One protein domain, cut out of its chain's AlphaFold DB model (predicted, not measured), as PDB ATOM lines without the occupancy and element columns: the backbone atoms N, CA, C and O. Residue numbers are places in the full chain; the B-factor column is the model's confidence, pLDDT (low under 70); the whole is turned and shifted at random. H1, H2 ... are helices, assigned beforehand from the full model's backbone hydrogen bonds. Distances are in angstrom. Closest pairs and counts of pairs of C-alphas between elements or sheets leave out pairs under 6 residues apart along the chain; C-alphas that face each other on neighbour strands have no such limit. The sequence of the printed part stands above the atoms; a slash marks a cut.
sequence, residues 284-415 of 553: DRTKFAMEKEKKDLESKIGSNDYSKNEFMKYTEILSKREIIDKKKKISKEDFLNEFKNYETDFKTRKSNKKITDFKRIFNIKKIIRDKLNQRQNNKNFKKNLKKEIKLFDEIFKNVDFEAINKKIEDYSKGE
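Overview. This is residues 284 to 415 of the 553 residues of the protein "Putative plasmid recombination enzyme" of Leptotrichia wadei (UniProt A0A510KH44). The longest helix, H2, forms an open triangle with H3 and H4; H5 folds back along H4 as a hairpin, H1 packs on H2 and H5, and H6 crosses H3. The 132 printed residues include six named helices, H1 to H6 in order, and no named strand: all helix, only just compact, close to loose, radius of gyration of the C-alphas 16.9 A, spans 50 by 41 by 24 A.

Arrangement. H2, residues 308 to 329, touches H4, residues 354 to 373, with residues 315 to 319 alone, about perpendicular at 81 degrees; the closest C-alphas, Thr 315 and Ile 364, are 6.4 A apart. H5, residues 379 to 395, touches H4 at a shallow tilt of 28 degrees, opposite ways, closest C-alphas Leu 372 and Lys 382, 6.5 A. H1, residues 284 to 303, touches H5 with residues 298 to 303 alone, closest C-alphas Gly 302 and Phe 381, 3.8 A. H3, residues 332 to 351, touches H6, residues 401 to 413, with residues 344 to 348 alone, closest C-alphas Thr 344 and Ser 412, 5.9 A. Every O i to N i+4 pair is within hydrogen-bond range in H1, H2, H4, H5 and H6; in H3, 14 of 16.

Along the chain. H2 measures 31.8 A. H1 begins at C-alpha 284 (54.124, -14.973, 35.965); H6 ends at C-alpha 413 (16.237, -7.875, 26.525).

Size, cuts and confidence. The printed part has no cut, and its links are tight. Residues 284 to 286, 398 to 399 and 411 to 415 have pLDDT under 70.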
ATOM      1  N   ASP A 284      53.313 -16.184  36.067       61.69
ATOM      2  CA  ASP A 284      54.124 -14.973  35.965       61.69
ATOM      3  C   ASP A 284      55.002 -14.950  34.707       61.69
ATOM      4  O   ASP A 284      55.144 -13.897  34.085       61.69
ATOM      5  N   ARG A 285      55.498 -16.107  34.246       64.19
ATOM      6  CA  ARG A 285      56.184 -16.224  32.949       64.19
ATOM      7  C   ARG A 285      55.217 -15.993  31.798       64.19
ATOM      8  O   ARG A 285      55.553 -15.268  30.867       64.19
ATOM      9  N   THR A 286      54.000 -16.530  31.885       65.62
ATOM     10  CA  THR A 286      52.946 -16.285  30.890       65.62
ATOM     11  C   THR A 286      52.559 -14.806  30.831       65.62
ATOM     12  O   THR A 286      52.486 -14.230  29.746       65.62
ATOM     13  N   LYS A 287      52.365 -14.152  31.987       71.19
ATOM     14  CA  LYS A 287      52.113 -12.702  32.068       71.19
ATOM     15  C   LYS A 287      53.258 -11.908  31.438       71.19
ATOM     16  O   LYS A 287      53.003 -11.001  30.648       71.19
ATOM     17  N   PHE A 288      54.504 -12.260  31.759       77.50
ATOM     18  CA  PHE A 288      55.686 -11.602  31.211       77.50
ATOM     19  C   PHE A 288      55.790 -11.778  29.691       77.50
ATOM     20  O   PHE A 288      56.020 -10.800  28.981       77.50
ATOM     21  N   ALA A 289      55.560 -12.990  29.180       77.94
ATOM     22  CA  ALA A 289      55.566 -13.280  27.749       77.94
ATOM     23  C   ALA A 289      54.491 -12.477  27.000       77.94
ATOM     24  O   ALA A 289      54.815 -11.804  26.022       77.94
ATOM     25  N   MET A 290      53.250 -12.449  27.505       81.69
ATOM     26  CA  MET A 290      52.170 -11.642  26.921       81.69
ATOM     27  C   MET A 290      52.456 -10.134  26.977       81.69
ATOM     28  O   MET A 290      52.062  -9.398  26.074       81.69
ATOM     29  N   GLU A 291      53.105  -9.629  28.033       86.75
ATOM     30  CA  GLU A 291      53.498  -8.212  28.107       86.75
ATOM     31  C   GLU A 291      54.622  -7.882  27.127       86.75
ATOM     32  O   GLU A 291      54.576  -6.837  26.479       86.75
ATOM     33  N   LYS A 292      55.609  -8.770  26.989       88.94
ATOM     34  CA  LYS A 292      56.697  -8.615  26.022       88.94
ATOM     35  C   LYS A 292      56.159  -8.597  24.594       88.94
ATOM     36  O   LYS A 292      56.487  -7.688  23.841       88.94
ATOM     37  N   GLU A 293      55.304  -9.555  24.249       90.19
ATOM     38  CA  GLU A 293      54.683  -9.642  22.927       90.19
ATOM     39  C   GLU A 293      53.818  -8.418  22.617       90.19
ATOM     40  O   GLU A 293      53.937  -7.823  21.550       90.19
ATOM     41  N   LYS A 294      53.004  -7.969  23.579       92.19
ATOM     42  CA  LYS A 294      52.237  -6.731  23.424       92.19
ATOM     43  C   LYS A 294      53.141  -5.537  23.111       92.19
ATOM     44  O   LYS A 294      52.811  -4.759  22.224       92.19
ATOM     45  N   LYS A 295      54.248  -5.367  23.843       92.19
ATOM     46  CA  LYS A 295      55.177  -4.243  23.640       92.19
ATOM     47  C   LYS A 295      55.868  -4.300  22.277       92.19
ATOM     48  O   LYS A 295      56.027  -3.254  21.655       92.19
ATOM     49  N   ASP A 296      56.238  -5.493  21.811       93.50
ATOM     50  CA  ASP A 296      56.776  -5.697  20.459       93.50
ATOM     51  C   ASP A 296      55.776  -5.231  19.392       93.50
ATOM     52  O   ASP A 296      56.098  -4.402  18.541       93.50
ATOM     53  N   LEU A 297      54.517  -5.665  19.516       94.38
ATOM     54  CA  LEU A 297      53.438  -5.256  18.619       94.38
ATOM     55  C   LEU A 297      53.154  -3.747  18.696       94.38
ATOM     56  O   LEU A 297      52.959  -3.112  17.663       94.38
ATOM     57  N   GLU A 298      53.183  -3.134  19.885       93.81
ATOM     58  CA  GLU A 298      53.047  -1.674  20.029       93.81
ATOM     59  C   GLU A 298      54.192  -0.920  19.333       93.81
ATOM     60  O   GLU A 298      53.956   0.128  18.728       93.81
ATOM     61  N   SER A 299      55.415  -1.458  19.368       92.94
ATOM     62  CA  SER A 299      56.564  -0.889  18.658       92.94
ATOM     63  C   SER A 299      56.386  -0.968  17.142       92.94
ATOM     64  O   SER A 299      56.496   0.057  16.472       92.94
ATOM     65  N   LYS A 300      56.022  -2.145  16.617       93.69
ATOM     66  CA  LYS A 300      55.740  -2.382  15.189       93.69
ATOM     67  C   LYS A 300      54.598  -1.517  14.657       93.69
ATOM     68  O   LYS A 300      54.706  -0.879  13.610       93.69
ATOM     69  N   ILE A 301      53.513  -1.404  15.424       92.75
ATOM     70  CA  ILE A 301      52.411  -0.486  15.109       92.75
ATOM     71  C   ILE A 301      52.902   0.962  15.135       92.75
ATOM     72  O   ILE A 301      52.512   1.757  14.284       92.75
ATOM     73  N   GLY A 302      53.787   1.319  16.065       90.06
ATOM     74  CA  GLY A 302      54.426   2.632  16.126       90.06
ATOM     75  C   GLY A 302      55.290   2.957  14.905       90.06
ATOM     76  O   GLY A 302      55.230   4.087  14.421       90.06
ATOM     77  N   SER A 303      56.046   1.990  14.384       90.88
ATOM     78  CA  SER A 303      56.866   2.135  13.174       90.88
ATOM     79  C   SER A 303      56.081   1.978  11.869       90.88
ATOM     80  O   SER A 303      56.633   2.249  10.810       90.88
ATOM     81  N   ASN A 304      54.790   1.617  11.933       87.75
ATOM     82  CA  ASN A 304      53.967   1.273  10.765       87.75
ATOM     83  C   ASN A 304      54.522   0.063   9.982       87.75
ATOM     84  O   ASN A 304      54.318  -0.033   8.775       87.75
ATOM     85  N   ASP A 305      55.215  -0.839  10.678       90.94
ATOM     86  CA  ASP A 305      55.810  -2.066  10.146       90.94
ATOM     87  C   ASP A 305      55.136  -3.274  10.802       90.94
ATOM     88  O   ASP A 305      55.696  -3.957  11.658       90.94
ATOM     89  N   TYR A 306      53.850  -3.445  10.506       89.06
ATOM     90  CA  TYR A 306      53.040  -4.528  11.045       89.06
ATOM     91  C   TYR A 306      52.135  -5.103   9.964       89.06
ATOM     92  O   TYR A 306      51.563  -4.391   9.138       89.06
ATOM     93  N   SER A 307      51.965  -6.416  10.005       87.38
ATOM     94  CA  SER A 307      50.981  -7.124   9.200       87.38
ATOM     95  C   SER A 307      49.582  -7.041   9.816       87.38
ATOM     96  O   SER A 307      49.400  -6.816  11.016       87.38
ATOM     97  N   LYS A 308      48.562  -7.339   9.004       82.88
ATOM     98  CA  LYS A 308      47.182  -7.499   9.487       82.88
ATOM     99  C   LYS A 308      47.085  -8.541  10.607       82.88
ATOM    100  O   LYS A 308      46.372  -8.318  11.578       82.88
ATOM    101  N   ASN A 309      47.815  -9.651  10.504       85.81
ATOM    102  CA  ASN A 309      47.797 -10.709  11.519       85.81
ATOM    103  C   ASN A 309      48.411 -10.240  12.843       85.81
ATOM    104  O   ASN A 309      47.859 -10.522  13.904       85.81
ATOM    105  N   GLU A 310      49.509  -9.485  12.795       89.69
ATOM    106  CA  GLU A 310      50.116  -8.880  13.986       89.69
ATOM    107  C   GLU A 310      49.183  -7.860  14.641       89.69
ATOM    108  O   GLU A 310      49.043  -7.850  15.866       89.69
ATOM    109  N   PHE A 311      48.470  -7.060  13.844       88.00
ATOM    110  CA  PHE A 311      47.453  -6.149  14.363       88.00
ATOM    111  C   PHE A 311      46.290  -6.894  15.030       88.00
ATOM    112  O   PHE A 311      45.882  -6.553  16.139       88.00
ATOM    113  N   MET A 312      45.789  -7.960  14.401       87.12
ATOM    114  CA  MET A 312      44.741  -8.798  14.989       87.12
ATOM    115  C   MET A 312      45.209  -9.421  16.307       87.12
ATOM    116  O   MET A 312      44.513  -9.310  17.317       87.12
ATOM    117  N   LYS A 313      46.429  -9.962  16.348       90.25
ATOM    118  CA  LYS A 313      47.029 -10.503  17.573       90.25
ATOM    119  C   LYS A 313      47.141  -9.448  18.675       90.25
ATOM    120  O   LYS A 313      46.846  -9.730  19.835       90.25
ATOM    121  N   TYR A 314      47.498  -8.213  18.320       91.94
ATOM    122  CA  TYR A 314      47.508  -7.094  19.260       91.94
ATOM    123  C   TYR A 314      46.117  -6.851  19.866       91.94
ATOM    124  O   TYR A 314      45.984  -6.748  21.088       91.94
ATOM    125  N   THR A 315      45.070  -6.822  19.033       90.69
ATOM    126  CA  THR A 315      43.687  -6.640  19.506       90.69
ATOM    127  C   THR A 315      43.202  -7.800  20.379       90.69
ATOM    128  O   THR A 315      42.543  -7.557  21.388       90.69
ATOM    129  N   GLU A 316      43.596  -9.040  20.076       91.12
ATOM    130  CA  GLU A 316      43.297 -10.218  20.899       91.12
ATOM    131  C   GLU A 316      43.939 -10.108  22.291       91.12
ATOM    132  O   GLU A 316      43.268 -10.310  23.308       91.12
ATOM    133  N   ILE A 317      45.214  -9.704  22.373       90.81
ATOM    134  CA  ILE A 317      45.895  -9.490  23.660       90.81
ATOM    135  C   ILE A 317      45.178  -8.419  24.491       90.81
ATOM    136  O   ILE A 317      45.006  -8.589  25.703       90.81
ATOM    137  N   LEU A 318      44.748  -7.320  23.864       91.62
ATOM    138  CA  LEU A 318      43.972  -6.284  24.548       91.62
ATOM    139  C   LEU A 318      42.612  -6.814  25.022       91.62
ATOM    140  O   LEU A 318      42.266  -6.610  26.186       91.62
ATOM    141  N   SER A 319      41.893  -7.557  24.177       91.69
ATOM    142  CA  SER A 319      40.600  -8.152  24.529       91.69
ATOM    143  C   SER A 319      40.717  -9.098  25.722       91.69
ATOM    144  O   SER A 319      39.902  -9.043  26.643       91.69
ATOM    145  N   LYS A 320      41.747  -9.959  25.756       89.62
ATOM    146  CA  LYS A 320      41.942 -10.892  26.876       89.62
ATOM    147  C   LYS A 320      42.207 -10.158  28.189       89.62
ATOM    148  O   LYS A 320      41.726 -10.590  29.236       89.62
ATOM    149  N   ARG A 321      42.943  -9.043  28.149       88.12
ATOM    150  CA  ARG A 321      43.172  -8.197  29.332       88.12
ATOM    151  C   ARG A 321      41.896  -7.535  29.813       88.12
ATOM    152  O   ARG A 321      41.645  -7.562  31.009       88.12
ATOM    153  N   GLU A 322      41.089  -7.000  28.902       90.44
ATOM    154  CA  GLU A 322      39.806  -6.389  29.254       90.44
ATOM    155  C   GLU A 322      38.880  -7.398  29.947       90.44
ATOM    156  O   GLU A 322      38.302  -7.077  30.981       90.44
ATOM    157  N   ILE A 323      38.798  -8.635  29.439       91.31
ATOM    158  CA  ILE A 323      38.029  -9.722  30.069       91.31
ATOM    159  C   ILE A 323      38.523  -9.980  31.502       91.31
ATOM    160  O   ILE A 323      37.731  -9.984  32.446       91.31
ATOM    161  N   ILE A 324      39.840 -10.131  31.688       88.69
ATOM    162  CA  ILE A 324      40.446 -10.360  33.009       88.69
ATOM    163  C   ILE A 324      40.178  -9.179  33.956       88.69
ATOM    164  O   ILE A 324      39.822  -9.384  35.117       88.69
ATOM    165  N   ASP A 325      40.347  -7.945  33.485       89.25
ATOM    166  CA  ASP A 325      40.191  -6.742  34.303       89.25
ATOM    167  C   ASP A 325      38.730  -6.480  34.679       89.25
ATOM    168  O   ASP A 325      38.464  -6.054  35.806       89.25
ATOM    169  N   LYS A 326      37.779  -6.792  33.786       91.75
ATOM    170  CA  LYS A 326      36.347  -6.807  34.112       91.75
ATOM    171  C   LYS A 326      36.071  -7.808  35.225       91.75
ATOM    172  O   LYS A 326      35.508  -7.428  36.248       91.75
ATOM    173  N   LYS A 327      36.549  -9.049  35.092       90.56
ATOM    174  CA  LYS A 327      36.339 -10.102  36.099       90.56
ATOM    175  C   LYS A 327      36.888  -9.739  37.481       90.56
ATOM    176  O   LYS A 327      36.252 -10.011  38.495       90.56
ATOM    177  N   LYS A 328      38.037  -9.060  37.532       90.44
ATOM    178  CA  LYS A 328      38.640  -8.568  38.783       90.44
ATOM    179  C   LYS A 328      37.802  -7.527  39.521       90.44
ATOM    180  O   LYS A 328      37.949  -7.390  40.731       90.44
ATOM    181  N   LYS A 329      37.015  -6.735  38.792       93.25
ATOM    182  CA  LYS A 329      36.325  -5.548  39.322       93.25
ATOM    183  C   LYS A 329      34.810  -5.716  39.417       93.25
ATOM    184  O   LYS A 329      34.178  -4.918  40.106       93.25
ATOM    185  N   ILE A 330      34.252  -6.718  38.738       95.12
ATOM    186  CA  ILE A 330      32.811  -6.968  38.663       95.12
ATOM    187  C   ILE A 330      32.194  -7.131  40.060       95.12
ATOM    188  O   ILE A 330      32.818  -7.683  40.978       95.12
ATOM    189  N   SER A 331      30.980  -6.602  40.220       95.25
ATOM    190  CA  SER A 331      30.160  -6.784  41.417       95.25
ATOM    191  C   SER A 331      29.574  -8.200  41.469       95.25
ATOM    192  O   SER A 331      29.689  -8.977  40.518       95.25
ATOM    193  N   LYS A 332      28.956  -8.559  42.597       93.69
ATOM    194  CA  LYS A 332      28.299  -9.864  42.757       93.69
ATOM    195  C   LYS A 332      27.063  -9.953  41.861       93.69
ATOM    196  O   LYS A 332      26.833 -10.974  41.220       93.69
ATOM    197  N   GLU A 333      26.301  -8.868  41.817       92.56
ATOM    198  CA  GLU A 333      25.064  -8.723  41.061       92.56
ATOM    199  C   GLU A 333      25.347  -8.780  39.558       92.56
ATOM    200  O   GLU A 333      24.749  -9.586  38.845       92.56
ATOM    201  N   ASP A 334      26.329  -8.006  39.087       95.94
ATOM    202  CA  ASP A 334      26.720  -8.002  37.675       95.94
ATOM    203  C   ASP A 334      27.278  -9.361  37.248       95.94
ATOM    204  O   ASP A 334      26.971  -9.836  36.161       95.94
ATOM    205  N   PHE A 335      28.048 -10.031  38.114       95.06
ATOM    206  CA  PHE A 335      28.563 -11.370  37.830       95.06
ATOM    207  C   PHE A 335      27.441 -12.380  37.562       95.06
ATOM    208  O   PHE A 335      27.550 -13.170  36.626       95.06
ATOM    209  N   LEU A 336      26.356 -12.345  38.340       92.94
ATOM    210  CA  LEU A 336      25.192 -13.206  38.111       92.94
ATOM    211  C   LEU A 336      24.396 -12.780  36.871       92.94
ATOM    212  O   LEU A 336      23.930 -13.633  36.112       92.94
ATOM    213  N   ASN A 337      24.267 -11.474  36.637       92.88
ATOM    214  CA  ASN A 337      23.588 -10.945  35.457       92.88
ATOM    215  C   ASN A 337      24.311 -11.315  34.156       92.88
ATOM    216  O   ASN A 337      23.647 -11.587  33.158       92.88
ATOM    217  N   GLU A 338      25.643 -11.416  34.160       95.00
ATOM    218  CA  GLU A 338      26.411 -11.817  32.978       95.00
ATOM    219  C   GLU A 338      26.039 -13.216  32.470       95.00
ATOM    220  O   GLU A 338      25.953 -13.408  31.260       95.00
ATOM    221  N   PHE A 339      25.714 -14.178  33.341       93.25
ATOM    222  CA  PHE A 339      25.224 -15.489  32.884       93.25
ATOM    223  C   PHE A 339      23.912 -15.364  32.097       93.25
ATOM    224  O   PHE A 339      23.753 -15.998  31.054       93.25
ATOM    225  N   LYS A 340      22.987 -14.510  32.559       90.06
ATOM    226  CA  LYS A 340      21.730 -14.233  31.846       90.06
ATOM    227  C   LYS A 340      22.005 -13.526  30.519       90.06
ATOM    228  O   LYS A 340      21.476 -13.936  29.490       90.06
ATOM    229  N   ASN A 341      22.881 -12.520  30.529       91.50
ATOM    230  CA  ASN A 341      23.279 -11.779  29.331       91.50
ATOM    231  C   ASN A 341      23.885 -12.708  28.269       91.50
ATOM    232  O   ASN A 341      23.540 -12.598  27.093       91.50
ATOM    233  N   TYR A 342      24.750 -13.643  28.670       94.25
ATOM    234  CA  TYR A 342      25.379 -14.605  27.762       94.25
ATOM    235  C   TYR A 342      24.394 -15.628  27.214       94.25
ATOM    236  O   TYR A 342      24.478 -15.967  26.035       94.25
ATOM    237  N   GLU A 343      23.455 -16.109  28.028       91.31
ATOM    238  CA  GLU A 343      22.429 -17.039  27.560       91.31
ATOM    239  C   GLU A 343      21.511 -16.377  26.526       91.31
ATOM    240  O   GLU A 343      21.198 -16.955  25.481       91.31
ATOM    241  N   THR A 344      21.137 -15.123  26.758       88.56
ATOM    242  CA  THR A 344      20.390 -14.337  25.780       88.56
ATOM    243  C   THR A 344      21.219 -14.073  24.517       88.56
ATOM    244  O   THR A 344      20.731 -14.294  23.408       88.56
ATOM    245  N   ASP A 345      22.490 -13.673  24.650       90.75
ATOM    246  CA  ASP A 345      23.382 -13.455  23.503       90.75
ATOM    247  C   ASP A 345      23.573 -14.738  22.677       90.75
ATOM    248  O   ASP A 345      23.562 -14.709  21.445       90.75
ATOM    249  N   PHE A 346      23.674 -15.890  23.343       93.25
ATOM    250  CA  PHE A 346      23.724 -17.194  22.692       93.25
ATOM    251  C   PHE A 346      22.483 -17.444  21.830       93.25
ATOM    252  O   PHE A 346      22.625 -17.786  20.653       93.25
ATOM    253  N   LYS A 347      21.274 -17.244  22.375       89.44
ATOM    254  CA  LYS A 347      20.010 -17.414  21.634       89.44
ATOM    255  C   LYS A 347      19.950 -16.490  20.415       89.44
ATOM    256  O   LYS A 347      19.619 -16.943  19.318       89.44
ATOM    257  N   THR A 348      20.354 -15.235  20.586       84.81
ATOM    258  CA  THR A 348      20.395 -14.228  19.520       84.81
ATOM    259  C   THR A 348      21.394 -14.588  18.413       84.81
ATOM    260  O   THR A 348      21.070 -14.542  17.229       84.81
ATOM    261  N   ARG A 349      22.606 -15.032  18.756       88.12
ATOM    262  CA  ARG A 349      23.602 -15.480  17.762       88.12
ATOM    263  C   ARG A 349      23.208 -16.783  17.078       88.12
ATOM    264  O   ARG A 349      23.519 -16.985  15.905       88.12
ATOM    265  N   LYS A 350      22.523 -17.674  17.798       89.25
ATOM    266  CA  LYS A 350      22.020 -18.941  17.260       89.25
ATOM    267  C   LYS A 350      20.953 -18.708  16.189       89.25
ATOM    268  O   LYS A 350      20.956 -19.429  15.193       89.25
ATOM    269  N   SER A 351      20.080 -17.712  16.365       81.81
ATOM    270  CA  SER A 351      19.049 -17.367  15.375       81.81
ATOM    271  C   SER A 351      19.623 -16.659  14.145       81.81
ATOM    272  O   SER A 351      19.118 -16.854  13.040       81.81
ATOM    273  N   ASN A 352      20.709 -15.893  14.297       78.38
ATOM    274  CA  ASN A 352      21.382 -15.243  13.177       78.38
ATOM    275  C   ASN A 352      22.910 -15.230  13.335       78.38
ATOM    276  O   ASN A 352      23.485 -14.377  14.014       78.38
ATOM    277  N   LYS A 353      23.582 -16.117  12.592       80.06
ATOM    278  CA  LYS A 353      25.048 -16.266  12.611       80.06
ATOM    279  C   LYS A 353      25.813 -14.985  12.249       80.06
ATOM    280  O   LYS A 353      26.919 -14.791  12.745       80.06
ATOM    281  N   LYS A 354      25.224 -14.079  11.450       81.50
ATOM    282  CA  LYS A 354      25.858 -12.797  11.079       81.50
ATOM    283  C   LYS A 354      26.086 -11.888  12.292       81.50
ATOM    284  O   LYS A 354      26.988 -11.054  12.268       81.50
ATOM    285  N   ILE A 355      25.307 -12.065  13.364       81.88
ATOM    286  CA  ILE A 355      25.470 -11.312  14.615       81.88
ATOM    287  C   ILE A 355      26.827 -11.610  15.254       81.88
ATOM    288  O   ILE A 355      27.447 -10.706  15.811       81.88
ATOM    289  N   THR A 356      27.328 -12.842  15.133       84.62
ATOM    290  CA  THR A 356      28.645 -13.191  15.671       84.62
ATOM    291  C   THR A 356      29.764 -12.425  14.978       84.62
ATOM    292  O   THR A 356      30.604 -11.826  15.654       84.62
ATOM    293  N   ASP A 357      29.735 -12.365  13.647       82.31
ATOM    294  CA  ASP A 357      30.724 -11.618  12.868       82.31
ATOM    295  C   ASP A 357      30.644 -10.117  13.158       82.31
ATOM    296  O   ASP A 357      31.672  -9.482  13.403       82.31
ATOM    297  N   PHE A 358      29.424  -9.573  13.228       82.81
ATOM    298  CA  PHE A 358      29.179  -8.184  13.604       82.81
ATOM    299  C   PHE A 358      29.753  -7.849  14.987       82.81
ATOM    300  O   PHE A 358      30.514  -6.891  15.113       82.81
ATOM    301  N   LYS A 359      29.446  -8.646  16.021       84.94
ATOM    302  CA  LYS A 359      29.914  -8.388  17.392       84.94
ATOM    303  C   LYS A 359      31.432  -8.484  17.518       84.94
ATOM    304  O   LYS A 359      32.030  -7.682  18.227       84.94
ATOM    305  N   ARG A 360      32.068  -9.405  16.792       85.06
ATOM    306  CA  ARG A 360      33.533  -9.504  16.719       85.06
ATOM    307  C   ARG A 360      34.156  -8.240  16.117       85.06
ATOM    308  O   ARG A 360      35.068  -7.663  16.702       85.06
ATOM    309  N   ILE A 361      33.626  -7.784  14.983       83.19
ATOM    310  CA  ILE A 361      34.057  -6.559  14.295       83.19
ATOM    311  C   ILE A 361      33.847  -5.325  15.193       83.19
ATOM    312  O   ILE A 361      34.753  -4.504  15.352       83.19
ATOM    313  N   PHE A 362      32.687  -5.226  15.845       82.94
ATOM    314  CA  PHE A 362      32.368  -4.160  16.795       82.94
ATOM    315  C   PHE A 362      33.322  -4.137  17.997       82.94
ATOM    316  O   PHE A 362      33.824  -3.072  18.363       82.94
ATOM    317  N   ASN A 363      33.630  -5.303  18.572       87.44
ATOM    318  CA  ASN A 363      34.538  -5.420  19.712       87.44
ATOM    319  C   ASN A 363      35.957  -4.939  19.371       87.44
ATOM    320  O   ASN A 363      36.545  -4.175  20.131       87.44
ATOM    321  N   ILE A 364      36.481  -5.304  18.194       85.25
ATOM    322  CA  ILE A 364      37.788  -4.823  17.714       85.25
ATOM    323  C   ILE A 364      37.806  -3.291  17.648       85.25
ATOM    324  O   ILE A 364      38.713  -2.653  18.188       85.25
ATOM    325  N   LYS A 365      36.774  -2.689  17.042       85.81
ATOM    326  CA  LYS A 365      36.639  -1.228  16.952       85.81
ATOM    327  C   LYS A 365      36.634  -0.576  18.333       85.81
ATOM    328  O   LYS A 365      37.322   0.423  18.548       85.81
ATOM    329  N   LYS A 366      35.859  -1.140  19.263       90.38
ATOM    330  CA  LYS A 366      35.735  -0.657  20.640       90.38
ATOM    331  C   LYS A 366      37.080  -0.683  21.367       90.38
ATOM    332  O   LYS A 366      37.515   0.355  21.853       90.38
ATOM    333  N   ILE A 367      37.781  -1.815  21.338       90.19
ATOM    334  CA  ILE A 367      39.090  -1.987  21.986       90.19
ATOM    335  C   ILE A 367      40.111  -0.958  21.484       90.19
ATOM    336  O   ILE A 367      40.850  -0.366  22.275       90.19
ATOM    337  N   ILE A 368      40.151  -0.710  20.171       89.75
ATOM    338  CA  ILE A 368      41.075   0.272  19.589       89.75
ATOM    339  C   ILE A 368      40.712   1.695  20.041       89.75
ATOM    340  O   ILE A 368      41.606   2.468  20.398       89.75
ATOM    341  N   ARG A 369      39.419   2.052  20.070       89.56
ATOM    342  CA  ARG A 369      38.954   3.352  20.591       89.56
ATOM    343  C   ARG A 369      39.312   3.531  22.066       89.56
ATOM    344  O   ARG A 369      39.868   4.565  22.430       89.56
ATOM    345  N   ASP A 370      39.076   2.517  22.891       90.69
ATOM    346  CA  ASP A 370      39.410   2.550  24.316       90.69
ATOM    347  C   ASP A 370      40.919   2.731  24.520       90.69
ATOM    348  O   ASP A 370      41.358   3.553  25.330       90.69
ATOM    349  N   LYS A 371      41.740   2.053  23.708       90.06
ATOM    350  CA  LYS A 371      43.194   2.242  23.712       90.06
ATOM    351  C   LYS A 371      43.609   3.655  23.278       90.06
ATOM    352  O   LYS A 371      44.536   4.218  23.863       90.06
ATOM    353  N   LEU A 372      42.934   4.251  22.294       89.44
ATOM    354  CA  LEU A 372      43.174   5.631  21.848       89.44
ATOM    355  C   LEU A 372      42.813   6.686  22.907       89.44
ATOM    356  O   LEU A 372      43.445   7.750  22.933       89.44
ATOM    357  N   ASN A 373      41.825   6.387  23.758       87.94
ATOM    358  CA  ASN A 373      41.378   7.241  24.862       87.94
ATOM    359  C   ASN A 373      42.332   7.202  26.067       87.94
ATOM    360  O   ASN A 373      42.398   8.155  26.842       87.94
ATOM    361  N   GLN A 374      43.118   6.135  26.213       86.50
ATOM    362  CA  GLN A 374      44.189   6.070  27.208       86.50
ATOM    363  C   GLN A 374      45.359   6.993  26.828       86.50
ATOM    364  O   GLN A 374      45.630   7.241  25.650       86.50
ATOM    365  N   ARG A 375      46.105   7.488  27.829       78.56
ATOM    366  CA  ARG A 375      47.333   8.266  27.582       78.56
ATOM    367  C   ARG A 375      48.325   7.414  26.776       78.56
ATOM    368  O   ARG A 375      48.713   6.337  27.215       78.56
ATOM    369  N   GLN A 376      48.733   7.914  25.607       78.62
ATOM    370  CA  GLN A 376      49.730   7.283  24.738       78.62
ATOM    371  C   GLN A 376      50.950   8.192  24.615       78.62
ATOM    372  O   GLN A 376      50.846   9.292  24.073       78.62
ATOM    373  N   ASN A 377      52.106   7.716  25.078       77.50
ATOM    374  CA  ASN A 377      53.356   8.477  25.001       77.50
ATOM    375  C   ASN A 377      53.925   8.497  23.571       77.50
ATOM    376  O   ASN A 377      54.582   9.456  23.172       77.50
ATOM    377  N   ASN A 378      53.638   7.466  22.769       85.69
ATOM    378  CA  ASN A 378      54.100   7.371  21.389       85.69
ATOM    379  C   ASN A 378      53.070   7.986  20.418       85.69
ATOM    380  O   ASN A 378      52.008   7.414  20.153       85.69
ATOM    381  N   LYS A 379      53.404   9.160  19.860       87.81
ATOM    382  CA  LYS A 379      52.556   9.877  18.892       87.81
ATOM    383  C   LYS A 379      52.325   9.077  17.603       87.81
ATOM    384  O   LYS A 379      51.210   9.103  17.083       87.81
ATOM    385  N   ASN A 380      53.335   8.351  17.115       87.12
ATOM    386  CA  ASN A 380      53.229   7.555  15.888       87.12
ATOM    387  C   ASN A 380      52.318   6.343  16.086       87.12
ATOM    388  O   ASN A 380      51.428   6.113  15.272       87.12
ATOM    389  N   PHE A 381      52.442   5.658  17.222       89.94
ATOM    390  CA  PHE A 381      51.525   4.584  17.607       89.94
ATOM    391  C   PHE A 381      50.066   5.068  17.619       89.94
ATOM    392  O   PHE A 381      49.203   4.493  16.957       89.94
ATOM    393  N   LYS A 382      49.794   6.207  18.277       90.44
ATOM    394  CA  LYS A 382      48.457   6.823  18.286       90.44
ATOM    395  C   LYS A 382      47.981   7.200  16.878       90.44
ATOM    396  O   LYS A 382      46.806   7.021  16.564       90.44
ATOM    397  N   LYS A 383      48.866   7.739  16.032       91.62
ATOM    398  CA  LYS A 383      48.561   8.087  14.635       91.62
ATOM    399  C   LYS A 383      48.147   6.852  13.835       91.62
ATOM    400  O   LYS A 383      47.154   6.925  13.120       91.62
ATOM    401  N   ASN A 384      48.861   5.737  13.975       88.88
ATOM    402  CA  ASN A 384      48.581   4.522  13.213       88.88
ATOM    403  C   ASN A 384      47.309   3.812  13.706       88.88
ATOM    404  O   ASN A 384      46.472   3.469  12.882       88.88
ATOM    405  N   LEU A 385      47.039   3.770  15.018       89.69
ATOM    406  CA  LEU A 385      45.729   3.321  15.525       89.69
ATOM    407  C   LEU A 385      44.556   4.163  14.985       89.69
ATOM    408  O   LEU A 385      43.495   3.629  14.669       89.69
ATOM    409  N   LYS A 386      44.729   5.488  14.850       90.75
ATOM    410  CA  LYS A 386      43.705   6.349  14.231       90.75
ATOM    411  C   LYS A 386      43.485   6.027  12.751       90.75
ATOM    412  O   LYS A 386      42.358   6.165  12.290       90.75
ATOM    413  N   LYS A 387      44.530   5.634  12.008       88.06
ATOM    414  CA  LYS A 387      44.384   5.201  10.607       88.06
ATOM    415  C   LYS A 387      43.529   3.940  10.511       88.06
ATOM    416  O   LYS A 387      42.633   3.905   9.683       88.06
ATOM    417  N   GLU A 388      43.746   2.969  11.397       86.38
ATOM    418  CA  GLU A 388      42.949   1.732  11.442       86.38
ATOM    419  C   GLU A 388      41.468   2.009  11.727       86.38
ATOM    420  O   GLU A 388      40.592   1.472  11.054       86.38
ATOM    421  N   ILE A 389      41.164   2.917  12.665       86.62
ATOM    422  CA  ILE A 389      39.778   3.352  12.908       86.62
ATOM    423  C   ILE A 389      39.178   4.043  11.680       86.62
ATOM    424  O   ILE A 389      38.033   3.762  11.343       86.62
ATOM    425  N   LYS A 390      39.931   4.913  10.995       86.62
ATOM    426  CA  LYS A 390      39.449   5.563   9.766       86.62
ATOM    427  C   LYS A 390      39.146   4.550   8.668       86.62
ATOM    428  O   LYS A 390      38.072   4.615   8.092       86.62
ATOM    429  N   LEU A 391      40.046   3.594   8.435       80.81
ATOM    430  CA  LEU A 391      39.835   2.522   7.463       80.81
ATOM    431  C   LEU A 391      38.581   1.709   7.807       80.81
ATOM    432  O   LEU A 391      37.774   1.397   6.937       80.81
ATOM    433  N   PHE A 392      38.384   1.406   9.091       76.81
ATOM    434  CA  PHE A 392      37.174   0.749   9.567       76.81
ATOM    435  C   PHE A 392      35.917   1.587   9.280       76.81
ATOM    436  O   PHE A 392      34.935   1.065   8.759       76.81
ATOM    437  N   ASP A 393      35.929   2.877   9.617       78.25
ATOM    438  CA  ASP A 393      34.802   3.787   9.381       78.25
ATOM    439  C   ASP A 393      34.524   3.988   7.881       78.25
ATOM    440  O   ASP A 393      33.371   4.132   7.496       78.25
ATOM    441  N   GLU A 394      35.543   3.937   7.021       75.94
ATOM    442  CA  GLU A 394      35.399   3.994   5.562       75.94
ATOM    443  C   GLU A 394      34.765   2.718   4.994       75.94
ATOM    444  O   GLU A 394      33.790   2.801   4.245       75.94
ATOM    445  N   ILE A 395      35.261   1.537   5.385       71.81
ATOM    446  CA  ILE A 395      34.717   0.237   4.947       71.81
ATOM    447  C   ILE A 395      33.245   0.098   5.352       71.81
ATOM    448  O   ILE A 395      32.435  -0.453   4.607       71.81
ATOM    449  N   PHE A 396      32.888   0.614   6.527       71.44
ATOM    450  CA  PHE A 396      31.549   0.499   7.091       71.44
ATOM    451  C   PHE A 396      30.813   1.841   7.178       71.44
ATOM    452  O   PHE A 396      29.987   2.034   8.069       71.44
ATOM    453  N   LYS A 397      31.072   2.760   6.240       74.31
ATOM    454  CA  LYS A 397      30.561   4.145   6.259       74.31
ATOM    455  C   LYS A 397      29.042   4.265   6.421       74.31
ATOM    456  O   LYS A 397      28.565   5.229   7.010       74.31
ATOM    457  N   ASN A 398      28.292   3.273   5.943       69.06
ATOM    458  CA  ASN A 398      26.826   3.243   5.992       69.06
ATOM    459  C   ASN A 398      26.267   2.357   7.120       69.06
ATOM    460  O   ASN A 398      25.079   2.041   7.128       69.06
ATOM    461  N   VAL A 399      27.113   1.902   8.047       68.75
ATOM    462  CA  VAL A 399      26.730   0.993   9.131       68.75
ATOM    463  C   VAL A 399      26.883   1.708  10.467       68.75
ATOM    464  O   VAL A 399      27.990   1.901  10.973       68.75
ATOM    465  N   ASP A 400      25.754   2.045  11.085       77.56
ATOM    466  CA  ASP A 400      25.740   2.510  12.468       77.56
ATOM    467  C   ASP A 400      25.809   1.313  13.425       77.56
ATOM    468  O   ASP A 400      24.801   0.709  13.801       77.56
ATOM    469  N   PHE A 401      27.031   0.947  13.806       73.81
ATOM    470  CA  PHE A 401      27.261  -0.158  14.732       73.81
ATOM    471  C   PHE A 401      26.617   0.055  16.103       73.81
ATOM    472  O   PHE A 401      26.205  -0.926  16.717       73.81
ATOM    473  N   GLU A 402      26.531   1.293  16.590       80.88
ATOM    474  CA  GLU A 402      25.980   1.556  17.920       80.88
ATOM    475  C   GLU A 402      24.464   1.343  17.898       80.88
ATOM    476  O   GLU A 402      23.923   0.608  18.725       80.88
ATOM    477  N   ALA A 403      23.785   1.884  16.879       77.38
ATOM    478  CA  ALA A 403      22.356   1.668  16.684       77.38
ATOM    479  C   ALA A 403      22.018   0.190  16.429       77.38
ATOM    480  O   ALA A 403      21.024  -0.314  16.952       77.38
ATOM    481  N   ILE A 404      22.831  -0.525  15.643       71.25
ATOM    482  CA  ILE A 404      22.625  -1.957  15.386       71.25
ATOM    483  C   ILE A 404      22.868  -2.781  16.655       71.25
ATOM    484  O   ILE A 404      22.049  -3.644  16.966       71.25
ATOM    485  N   ASN A 405      23.940  -2.515  17.411       75.69
ATOM    486  CA  ASN A 405      24.204  -3.229  18.661       75.69
ATOM    487  C   ASN A 405      23.094  -2.969  19.688       75.69
ATOM    488  O   ASN A 405      22.609  -3.916  20.298       75.69
ATOM    489  N   LYS A 406      22.617  -1.723  19.801       81.38
ATOM    490  CA  LYS A 406      21.473  -1.383  20.650       81.38
ATOM    491  C   LYS A 406      20.212  -2.138  20.233       81.38
ATOM    492  O   LYS A 406      19.596  -2.768  21.077       81.38
ATOM    493  N   LYS A 407      19.876  -2.176  18.935       74.12
ATOM    494  CA  LYS A 407      18.752  -2.991  18.439       74.12
ATOM    495  C   LYS A 407      18.923  -4.460  18.820       74.12
ATOM    496  O   LYS A 407      17.978  -5.062  19.306       74.12
ATOM    497  N   ILE A 408      20.112  -5.035  18.629       71.50
ATOM    498  CA  ILE A 408      20.407  -6.426  19.013       71.50
ATOM    499  C   ILE A 408      20.200  -6.636  20.519       71.50
ATOM    500  O   ILE A 408      19.619  -7.646  20.909       71.50
ATOM    501  N   GLU A 409      20.654  -5.706  21.360       74.12
ATOM    502  CA  GLU A 409      20.443  -5.752  22.808       74.12
ATOM    503  C   GLU A 409      18.973  -5.597  23.200       74.12
ATOM    504  O   GLU A 409      18.515  -6.336  24.062       74.12
ATOM    505  N   ASP A 410      18.224  -4.705  22.554       71.88
ATOM    506  CA  ASP A 410      16.794  -4.500  22.799       71.88
ATOM    507  C   ASP A 410      15.988  -5.743  22.382       71.88
ATOM    508  O   ASP A 410      15.150  -6.220  23.142       71.88
ATOM    509  N   TYR A 411      16.307  -6.346  21.228       63.81
ATOM    510  CA  TYR A 411      15.765  -7.649  20.811       63.81
ATOM    511  C   TYR A 411      16.110  -8.769  21.799       63.81
ATOM    512  O   TYR A 411      15.336  -9.705  21.968       63.81
ATOM    513  N   SER A 412      17.276  -8.678  22.437       61.06
ATOM    514  CA  SER A 412      17.759  -9.653  23.416       61.06
ATOM    515  C   SER A 412      17.070  -9.472  24.783       61.06
ATOM    516  O   SER A 412      16.716 -10.451  25.430       61.06
ATOM    517  N   LYS A 413      16.844  -8.230  25.226       63.75
ATOM    518  CA  LYS A 413      16.237  -7.875  26.525       63.75
ATOM    519  C   LYS A 413      14.696  -7.853  26.495       63.75
ATOM    520  O   LYS A 413      14.073  -7.829  27.550       63.75
ATOM    521  N   GLY A 414      14.087  -7.827  25.309       50.44
ATOM    522  CA  GLY A 414      12.662  -7.574  25.096       50.44
ATOM    523  C   GLY A 414      11.751  -8.796  25.213       50.44
ATOM    524  O   GLY A 414      11.562  -9.556  24.265       50.44
ATOM    525  N   GLU A 415      11.081  -8.869  26.353       42.44
ATOM    526  CA  GLU A 415       9.875  -9.615  26.744       42.44
ATOM    527  C   GLU A 415       8.627  -9.342  25.854       42.44
ATOM    528  O   GLU A 415       7.517  -9.166  26.337       42.44
TER     529      GLU A 415